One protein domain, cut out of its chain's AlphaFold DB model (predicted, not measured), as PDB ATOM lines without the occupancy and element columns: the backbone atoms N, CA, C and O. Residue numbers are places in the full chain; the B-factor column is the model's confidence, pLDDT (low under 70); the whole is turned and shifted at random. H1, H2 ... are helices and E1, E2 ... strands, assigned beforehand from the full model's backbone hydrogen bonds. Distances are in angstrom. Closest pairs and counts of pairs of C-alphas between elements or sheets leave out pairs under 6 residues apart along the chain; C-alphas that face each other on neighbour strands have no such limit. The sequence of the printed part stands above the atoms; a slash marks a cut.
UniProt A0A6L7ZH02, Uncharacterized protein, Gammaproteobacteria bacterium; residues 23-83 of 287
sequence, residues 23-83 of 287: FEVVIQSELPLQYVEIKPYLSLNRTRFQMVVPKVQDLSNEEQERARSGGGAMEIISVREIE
ATOM      1  N   PHE A  23      57.745 -40.266  26.783       80.56
ATOM      2  CA  PHE A  23      58.484 -39.347  25.924       80.56
ATOM      3  C   PHE A  23      57.721 -38.034  25.764       80.56
ATOM      4  O   PHE A  23      56.491 -38.010  25.707       80.56
ATOM      5  N   GLU A  24      58.467 -36.942  25.682       84.31
ATOM      6  CA  GLU A  24      57.963 -35.613  25.361       84.31
ATOM      7  C   GLU A  24      58.289 -35.309  23.894       84.31
ATOM      8  O   GLU A  24      59.417 -35.532  23.449       84.31
ATOM      9  N   VAL A  25      57.305 -34.797  23.150       84.56
ATOM     10  CA  VAL A  25      57.493 -34.255  21.797       84.56
ATOM     11  C   VAL A  25      57.123 -32.781  21.832       84.56
ATOM     12  O   VAL A  25      55.962 -32.441  22.064       84.56
ATOM     13  N   VAL A  26      58.094 -31.907  21.581       86.88
ATOM     14  CA  VAL A  26      57.850 -30.470  21.441       86.88
ATOM     15  C   VAL A  26      57.602 -30.176  19.967       86.88
ATOM     16  O   VAL A  26      58.506 -30.298  19.142       86.88
ATOM     17  N   ILE A  27      56.368 -29.794  19.636       86.19
ATOM     18  CA  ILE A  27      55.968 -29.377  18.288       86.19
ATOM     19  C   ILE A  27      55.787 -27.860  18.295       86.19
ATOM     20  O   ILE A  27      55.009 -27.336  19.091       86.19
ATOM     21  N   GLN A  28      56.470 -27.166  17.389       86.94
ATOM     22  CA  GLN A  28      56.182 -25.770  17.066       86.94
ATOM     23  C   GLN A  28      55.273 -25.736  15.836       86.94
ATOM     24  O   GLN A  28      55.535 -26.426  14.853       86.94
ATOM     25  N   SER A  29      54.205 -24.942  15.877       85.12
ATOM     26  CA  SER A  29      53.282 -24.767  14.752       85.12
ATOM     27  C   SER A  29      52.822 -23.316  14.632       85.12
ATOM     28  O   SER A  29      52.636 -22.636  15.638       85.12
ATOM     29  N   GLU A  30      52.620 -22.842  13.401       84.31
ATOM     30  CA  GLU A  30      52.112 -21.481  13.140       84.31
ATOM     31  C   GLU A  30      50.658 -21.289  13.593       84.31
ATOM     32  O   GLU A  30      50.259 -20.179  13.928       84.31
ATOM     33  N   LEU A  31      49.867 -22.368  13.600       84.12
ATOM     34  CA  LEU A  31      48.479 -22.395  14.064       84.12
ATOM     35  C   LEU A  31      48.277 -23.511  15.101       84.12
ATOM     36  O   LEU A  31      48.998 -24.514  15.058       84.12
ATOM     37  N   PRO A  32      47.280 -23.404  16.002       82.19
ATOM     38  CA  PRO A  32      47.023 -24.437  16.999       82.19
ATOM     39  C   PRO A  32      46.649 -25.800  16.413       82.19
ATOM     40  O   PRO A  32      45.742 -25.927  15.580       82.19
ATOM     41  N   LEU A  33      47.314 -26.837  16.927       80.25
ATOM     42  CA  LEU A  33      47.022 -28.236  16.630       80.25
ATOM     43  C   LEU A  33      45.539 -28.544  16.890       80.25
ATOM     44  O   LEU A  33      44.983 -28.158  17.915       80.25
ATOM     45  N   GLN A  34      44.903 -29.266  15.964       76.31
ATOM     46  CA  GLN A  34      43.503 -29.702  16.096       76.31
ATOM     47  C   GLN A  34      43.390 -31.132  16.658       76.31
ATOM     48  O   GLN A  34      42.395 -31.482  17.288       76.31
ATOM     49  N   TYR A  35      44.409 -31.960  16.410       73.69
ATOM     50  CA  TYR A  35      44.631 -33.308  16.944       73.69
ATOM     51  C   TYR A  35      46.084 -33.713  16.643       73.69
ATOM     52  O   TYR A  35      46.728 -33.106  15.787       73.69
ATOM     53  N   VAL A  36      46.585 -34.768  17.292       78.56
ATOM     54  CA  VAL A  36      47.837 -35.445  16.903       78.56
ATOM     55  C   VAL A  36      47.528 -36.923  16.654       78.56
ATOM     56  O   VAL A  36      47.049 -37.602  17.558       78.56
ATOM     57  N   GLU A  37      47.764 -37.430  15.439       79.44
ATOM     58  CA  GLU A  37      47.604 -38.857  15.098       79.44
ATOM     59  C   GLU A  37      48.948 -39.588  15.247       79.44
ATOM     60  O   GLU A  37      49.853 -39.413  14.429       79.44
ATOM     61  N   ILE A  38      49.063 -40.452  16.255       77.44
ATOM     62  CA  ILE A  38      50.220 -41.333  16.432       77.44
ATOM     63  C   ILE A  38      50.053 -42.573  15.546       77.44
ATOM     64  O   ILE A  38      48.999 -43.217  15.530       77.44
ATOM     65  N   LYS A  39      51.115 -42.918  14.807       75.50
ATOM     66  CA  LYS A  39      51.169 -44.024  13.832       75.50
ATOM     67  C   LYS A  39      52.268 -45.026  14.231       75.50
ATOM     68  O   LYS A  39      53.395 -44.894  13.753       75.50
ATOM     69  N   PRO A  40      51.993 -46.011  15.107       72.38
ATOM     70  CA  PRO A  40      53.018 -46.938  15.587       72.38
ATOM     71  C   PRO A  40      53.589 -47.810  14.456       72.38
ATOM     72  O   PRO A  40      52.851 -48.550  13.809       72.38
ATOM     73  N   TYR A  41      54.905 -47.736  14.229       61.91
ATOM     74  CA  TYR A  41      55.572 -48.427  13.115       61.91
ATOM     75  C   TYR A  41      55.941 -49.887  13.443       61.91
ATOM     76  O   TYR A  41      55.623 -50.796  12.681       61.91
ATOM     77  N   LEU A  42      56.562 -50.122  14.608       60.75
ATOM     78  CA  LEU A  42      56.987 -51.449  15.089       60.75
ATOM     79  C   LEU A  42      56.492 -51.753  16.514       60.75
ATOM     80  O   LEU A  42      57.164 -52.419  17.295       60.75
ATOM     81  N   SER A  43      55.288 -51.287  16.855       56.00
ATOM     82  CA  SER A  43      54.610 -51.726  18.078       56.00
ATOM     83  C   SER A  43      53.850 -53.039  17.849       56.00
ATOM     84  O   SER A  43      53.389 -53.327  16.740       56.00
ATOM     85  N   LEU A  44      53.635 -53.803  18.926       46.88
ATOM     86  CA  LEU A  44      52.557 -54.803  18.989       46.88
ATOM     87  C   LEU A  44      51.202 -54.133  18.675       46.88
ATOM     88  O   LEU A  44      50.340 -54.680  17.984       46.88
ATOM     89  N   ASN A  45      51.059 -52.887  19.118       46.91
ATOM     90  CA  ASN A  45      49.858 -52.080  19.061       46.91
ATOM     91  C   ASN A  45      49.858 -51.242  17.777       46.91
ATOM     92  O   ASN A  45      50.111 -50.044  17.786       46.91
ATOM     93  N   ARG A  46      49.591 -51.910  16.646       52.91
ATOM     94  CA  ARG A  46      49.599 -51.338  15.281       52.91
ATOM     95  C   ARG A  46      48.437 -50.379  14.970       52.91
ATOM     96  O   ARG A  46      48.359 -49.847  13.864       52.91
ATOM     97  N   THR A  47      47.511 -50.185  15.904       55.69
ATOM     98  CA  THR A  47      46.360 -49.294  15.734       55.69
ATOM     99  C   THR A  47      46.812 -47.842  15.862       55.69
ATOM    100  O   THR A  47      47.462 -47.472  16.838       55.69
ATOM    101  N   ARG A  48      46.456 -47.004  14.884       71.19
ATOM    102  CA  ARG A  48      46.661 -45.554  14.981       71.19
ATOM    103  C   ARG A  48      45.717 -44.978  16.030       71.19
ATOM    104  O   ARG A  48      44.561 -45.395  16.093       71.19
ATOM    105  N   PHE A  49      46.174 -44.004  16.804       65.69
ATOM    106  CA  PHE A  49      45.343 -43.339  17.807       65.69
ATOM    107  C   PHE A  49      45.533 -41.825  17.761       65.69
ATOM    108  O   PHE A  49      46.591 -41.327  17.380       65.69
ATOM    109  N   GLN A  50      44.487 -41.092  18.136       73.75
ATOM    110  CA  GLN A  50      44.510 -39.636  18.211       73.75
ATOM    111  C   GLN A  50      44.670 -39.197  19.664       73.75
ATOM    112  O   GLN A  50      43.929 -39.646  20.538       73.75
ATOM    113  N   MET A  51      45.628 -38.311  19.920       72.50
ATOM    114  CA  MET A  51      45.734 -37.597  21.188       72.50
ATOM    115  C   MET A  51      44.814 -36.376  21.158       72.50
ATOM    116  O   MET A  51      44.809 -35.611  20.189       72.50
ATOM    117  N   VAL A  52      44.053 -36.191  22.238       73.00
ATOM    118  CA  VAL A  52      43.267 -34.975  22.465       73.00
ATOM    119  C   VAL A  52      44.233 -33.847  22.809       73.00
ATOM    120  O   VAL A  52      44.944 -33.921  23.808       73.00
ATOM    121  N   VAL A  53      44.247 -32.804  21.984       78.94
ATOM    122  CA  VAL A  53      44.976 -31.561  22.255       78.94
ATOM    123  C   VAL A  53      44.035 -30.535  22.902       78.94
ATOM    124  O   VAL A  53      42.841 -30.526  22.578       78.94
ATOM    125  N   PRO A  54      44.518 -29.672  23.816       71.75
ATOM    126  CA  PRO A  54      43.705 -28.597  24.376       71.75
ATOM    127  C   PRO A  54      43.178 -27.665  23.281       71.75
ATOM    128  O   PRO A  54      43.922 -27.249  22.393       71.75
ATOM    129  N   LYS A  55      41.894 -27.298  23.354       72.12
ATOM    130  CA  LYS A  55      41.328 -26.286  22.455       72.12
ATOM    131  C   LYS A  55      41.837 -24.906  22.857       72.12
ATOM    132  O   LYS A  55      41.480 -24.413  23.926       72.12
ATOM    133  N   VAL A  56      42.612 -24.277  21.978       75.00
ATOM    134  CA  VAL A  56      42.917 -22.846  22.070       75.00
ATOM    135  C   VAL A  56      41.619 -22.061  21.862       75.00
ATOM    136  O   VAL A  56      40.869 -22.327  20.920       75.00
ATOM    137  N   GLN A  57      41.330 -21.151  22.790       68.00
ATOM    138  CA  GLN A  57      40.191 -20.234  22.717       68.00
ATOM    139  C   GLN A  57      40.582 -18.995  21.889       68.00
ATOM    140  O   GLN A  57      41.747 -18.830  21.537       68.00
ATOM    141  N   ASP A  58      39.608 -18.162  21.533       76.75
ATOM    142  CA  ASP A  58      39.815 -16.855  20.881       76.75
ATOM    143  C   ASP A  58      40.482 -16.849  19.482       76.75
ATOM    144  O   ASP A  58      40.848 -15.790  18.978       76.75
ATOM    145  N   LEU A  59      40.554 -17.997  18.793       76.44
ATOM    146  CA  LEU A  59      40.910 -18.049  17.365       76.44
ATOM    147  C   LEU A  59      39.829 -17.423  16.477       76.44
ATOM    148  O   LEU A  59      38.655 -17.809  16.550       76.44
ATOM    149  N   SER A  60      40.239 -16.566  15.540       84.06
ATOM    150  CA  SER A  60      39.355 -16.044  14.493       84.06
ATOM    151  C   SER A  60      38.845 -17.150  13.558       84.06
ATOM    152  O   SER A  60      39.428 -18.232  13.442       84.06
ATOM    153  N   ASN A  61      37.749 -16.876  12.845       82.56
ATOM    154  CA  ASN A  61      37.174 -17.830  11.889       82.56
ATOM    155  C   ASN A  61      38.175 -18.240  10.791       82.56
ATOM    156  O   ASN A  61      38.201 -19.406  10.403       82.56
ATOM    157  N   GLU A  62      39.021 -17.310  10.332       82.38
ATOM    158  CA  GLU A  62      40.041 -17.571   9.310       82.38
ATOM    159  C   GLU A  62      41.140 -18.507   9.834       82.38
ATOM    160  O   GLU A  62      41.493 -19.486   9.176       82.38
ATOM    161  N   GLU A  63      41.643 -18.273  11.049       80.88
ATOM    162  CA  GLU A  63      42.645 -19.143  11.677       80.88
ATOM    163  C   GLU A  63      42.083 -20.542  11.954       80.88
ATOM    164  O   GLU A  63      42.772 -21.538  11.734       80.88
ATOM    165  N   GLN A  64      40.814 -20.643  12.369       78.56
ATOM    166  CA  GLN A  64      40.135 -21.931  12.523       78.56
ATOM    167  C   GLN A  64      40.001 -22.676  11.188       78.56
ATOM    168  O   GLN A  64      40.195 -23.891  11.146       78.56
ATOM    169  N   GLU A  65      39.676 -21.988  10.091       80.31
ATOM    170  CA  GLU A  65      39.543 -22.611   8.770       80.31
ATOM    171  C   GLU A  65      40.905 -23.033   8.192       80.31
ATOM    172  O   GLU A  65      41.045 -24.156   7.693       80.31
ATOM    173  N   ARG A  66      41.947 -22.210   8.365       79.62
ATOM    174  CA  ARG A  66      43.337 -22.560   8.022       79.62
ATOM    175  C   ARG A  66      43.855 -23.750   8.841       79.62
ATOM    176  O   ARG A  66      44.393 -24.698   8.267       79.62
ATOM    177  N   ALA A  67      43.613 -23.780  10.153       76.19
ATOM    178  CA  ALA A  67      44.019 -24.896  11.014       76.19
ATOM    179  C   ALA A  67      43.293 -26.209  10.660       76.19
ATOM    180  O   ALA A  67      43.899 -27.281  10.671       76.19
ATOM    181  N   ARG A  68      42.005 -26.144  10.290       74.44
ATOM    182  CA  ARG A  68      41.217 -27.313   9.843       74.44
ATOM    183  C   ARG A  68      41.601 -27.824   8.452       74.44
ATOM    184  O   ARG A  68      41.374 -28.998   8.167       74.44
ATOM    185  N   SER A  69      42.147 -26.965   7.591       71.69
ATOM    186  CA  SER A  69      42.591 -27.318   6.234       71.69
ATOM    187  C   SER A  69      44.053 -27.783   6.157       71.69
ATOM    188  O   SER A  69      44.483 -28.217   5.091       71.69
ATOM    189  N   GLY A  70      44.792 -27.757   7.275       66.94
ATOM    190  CA  GLY A  70      46.209 -28.141   7.331       66.94
ATOM    191  C   GLY A  70      47.169 -27.045   6.854       66.94
ATOM    192  O   GLY A  70      48.322 -27.332   6.540       66.94
ATOM    193  N   GLY A  71      46.703 -25.794   6.767       62.62
ATOM    194  CA  GLY A  71      47.485 -24.663   6.274       62.62
ATOM    195  C   GLY A  71      48.301 -23.974   7.367       62.62
ATOM    196  O   GLY A  71      47.798 -23.065   8.027       62.62
ATOM    197  N   GLY A  72      49.570 -24.355   7.508       69.56
ATOM    198  CA  GLY A  72      50.563 -23.683   8.353       69.56
ATOM    199  C   GLY A  72      51.834 -24.519   8.496       69.56
ATOM    200  O   GLY A  72      51.778 -25.748   8.419       69.56
ATOM    201  N   ALA A  73      52.984 -23.875   8.688       76.75
ATOM    202  CA  ALA A  73      54.231 -24.576   8.973       76.75
ATOM    203  C   ALA A  73      54.188 -25.239  10.362       76.75
ATOM    204  O   ALA A  73      53.599 -24.716  11.314       76.75
ATOM    205  N   MET A  74      54.823 -26.409  10.465       82.12
ATOM    206  CA  MET A  74      54.994 -27.157  11.710       82.12
ATOM    207  C   MET A  74      56.357 -27.850  11.719       82.12
ATOM    208  O   MET A  74      56.813 -28.320  10.676       82.12
ATOM    209  N   GLU A  75      56.970 -27.972  12.893       83.50
ATOM    210  CA  GLU A  75      58.266 -28.624  13.094       83.50
ATOM    211  C   GLU A  75      58.301 -29.373  14.437       83.50
ATOM    212  O   GLU A  75      57.744 -28.910  15.434       83.50
ATOM    213  N   ILE A  76      58.959 -30.537  14.468       84.56
ATOM    214  CA  ILE A  76      59.332 -31.209  15.720       84.56
ATOM    215  C   ILE A  76      60.634 -30.558  16.192       84.56
ATOM    216  O   ILE A  76      61.682 -30.751  15.584       84.56
ATOM    217  N   ILE A  77      60.555 -29.777  17.268       88.19
ATOM    218  CA  ILE A  77      61.697 -29.066  17.857       88.19
ATOM    219  C   ILE A  77      62.547 -30.013  18.708       88.19
ATOM    220  O   ILE A  77      63.772 -29.906  18.733       88.19
ATOM    221  N   SER A  78      61.906 -30.952  19.405       83.56
ATOM    222  CA  SER A  78      62.605 -32.005  20.137       83.56
ATOM    223  C   SER A  78      61.728 -33.231  20.380       83.56
ATOM    224  O   SER A  78      60.505 -33.145  20.509       83.56
ATOM    225  N   VAL A  79      62.399 -34.374  20.499       84.62
ATOM    226  CA  VAL A  79      61.881 -35.590  21.127       84.62
ATOM    227  C   VAL A  79      62.859 -35.953  22.236       84.62
ATOM    228  O   VAL A  79      64.065 -36.011  21.990       84.62
ATOM    229  N   ARG A  80      62.367 -36.206  23.448       84.44
ATOM    230  CA  ARG A  80      63.194 -36.717  24.551       84.44
ATOM    231  C   ARG A  80      62.449 -37.749  25.380       84.44
ATOM    232  O   ARG A  80      61.244 -37.634  25.584       84.44
ATOM    233  N   GLU A  81      63.187 -38.731  25.887       82.31
ATOM    234  CA  GLU A  81      62.712 -39.565  26.986       82.31
ATOM    235  C   GLU A  81      62.464 -38.683  28.218       82.31
ATOM    236  O   GLU A  81      63.231 -37.758  28.506       82.31
ATOM    237  N   ILE A  82      61.381 -38.970  28.933       79.88
ATOM    238  CA  ILE A  82      61.084 -38.394  30.242       79.88
ATOM    239  C   ILE A  82      60.809 -39.527  31.227       79.88
ATOM    240  O   ILE A  82      60.330 -40.599  30.855       79.88
ATOM    241  N   GLU A  83      61.093 -39.278  32.503       73.12
ATOM    242  CA  GLU A  83      60.724 -40.198  33.574       73.12
ATOM    243  C   GLU A  83      59.208 -40.435  33.523       73.12
ATOM    244  O   GLU A  83      58.422 -39.496  33.674       73.12
TER     245      GLU A  83
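Overview. This is residues 23 to 83 of the 287 residues of an uncharacterized protein of Gammaproteobacteria bacterium (UniProt A0A6L7ZH02). Two antiparallel two-stranded ribbons, a long one of E1 and E4 and a short hairpin of E2 and E3, make an open, elongated shape, with the single helix H1 at one end and the free tip of the hairpin, residues 41 to 46, at the other. The first and last strands of the printed part, E1 and E4, run side by side, while E2, E3 and H1 lie between them along the chain. The printed part has 61 residues with one named helix and four named strands, in the order E1, E2, E3, H1, E4, and its class is mixed, helices and strands. It is loose, with a radius of gyration of the C-alphas of 13.8 A, and the C-alphas span 40 by 23 by 19 A.

Arrangement. Begin at Phe 23, where E1, residues 23 to 29, starts; its antiparallel neighbour is E4, residues 74 to 82, with 164 degrees between their directions. Look at Ser 29 and Met 74, whose C-alphas face each other at 4.2 A, and at N 24 and O 80, within hydrogen-bond range at 2.9 A, as are N 75 and O 28, at 2.9 A. Farther along comes E2, residues 36 to 38, which is apart from E1 and from E4. It forms a hairpin with E3, residues 49 to 51, antiparallel at 144 degrees; the C-alphas of Glu 37 and Gln 50 face each other at 4.5 A, and N 51 and O 36 are 2.8 A apart, within hydrogen-bond range. E3 is apart from E1 and from E4. Next comes H1, residues 61 to 69, apart from E1 and from E2; in it every O i to N i+4 pair is within hydrogen-bond range.

Along the chain. Find C-alpha 23 at (58.484, -39.347, 25.924); from there E1 runs 19.1 A to C-alpha 29. E2 covers 6.4 A from Val 36 to Ile 38, and E3 covers 6.7 A from Phe 49 to Met 51. H1 begins with C-alpha 61 at (37.174, -17.830, 11.889) and runs 12.3 A to Ser 69. E4, the longest strand, runs 22.5 A from Met 74 and ends with C-alpha 82 at (61.084, -38.394, 30.242).

Size, cuts and confidence. The two C-alphas farthest apart are those of Leu 44 and Ser 60, at 41.2 A, while the C-alphas of Phe 23 and Glu 83, the first and last printed, are 8.0 A apart. The printed part has no cut. The link from H1 to E4 is tight, the other three are short, and no link is long. The mean pLDDT of the printed part is 75.5; look for values under 70 at residues 41 to 47, 49, 57 and 70 to 72.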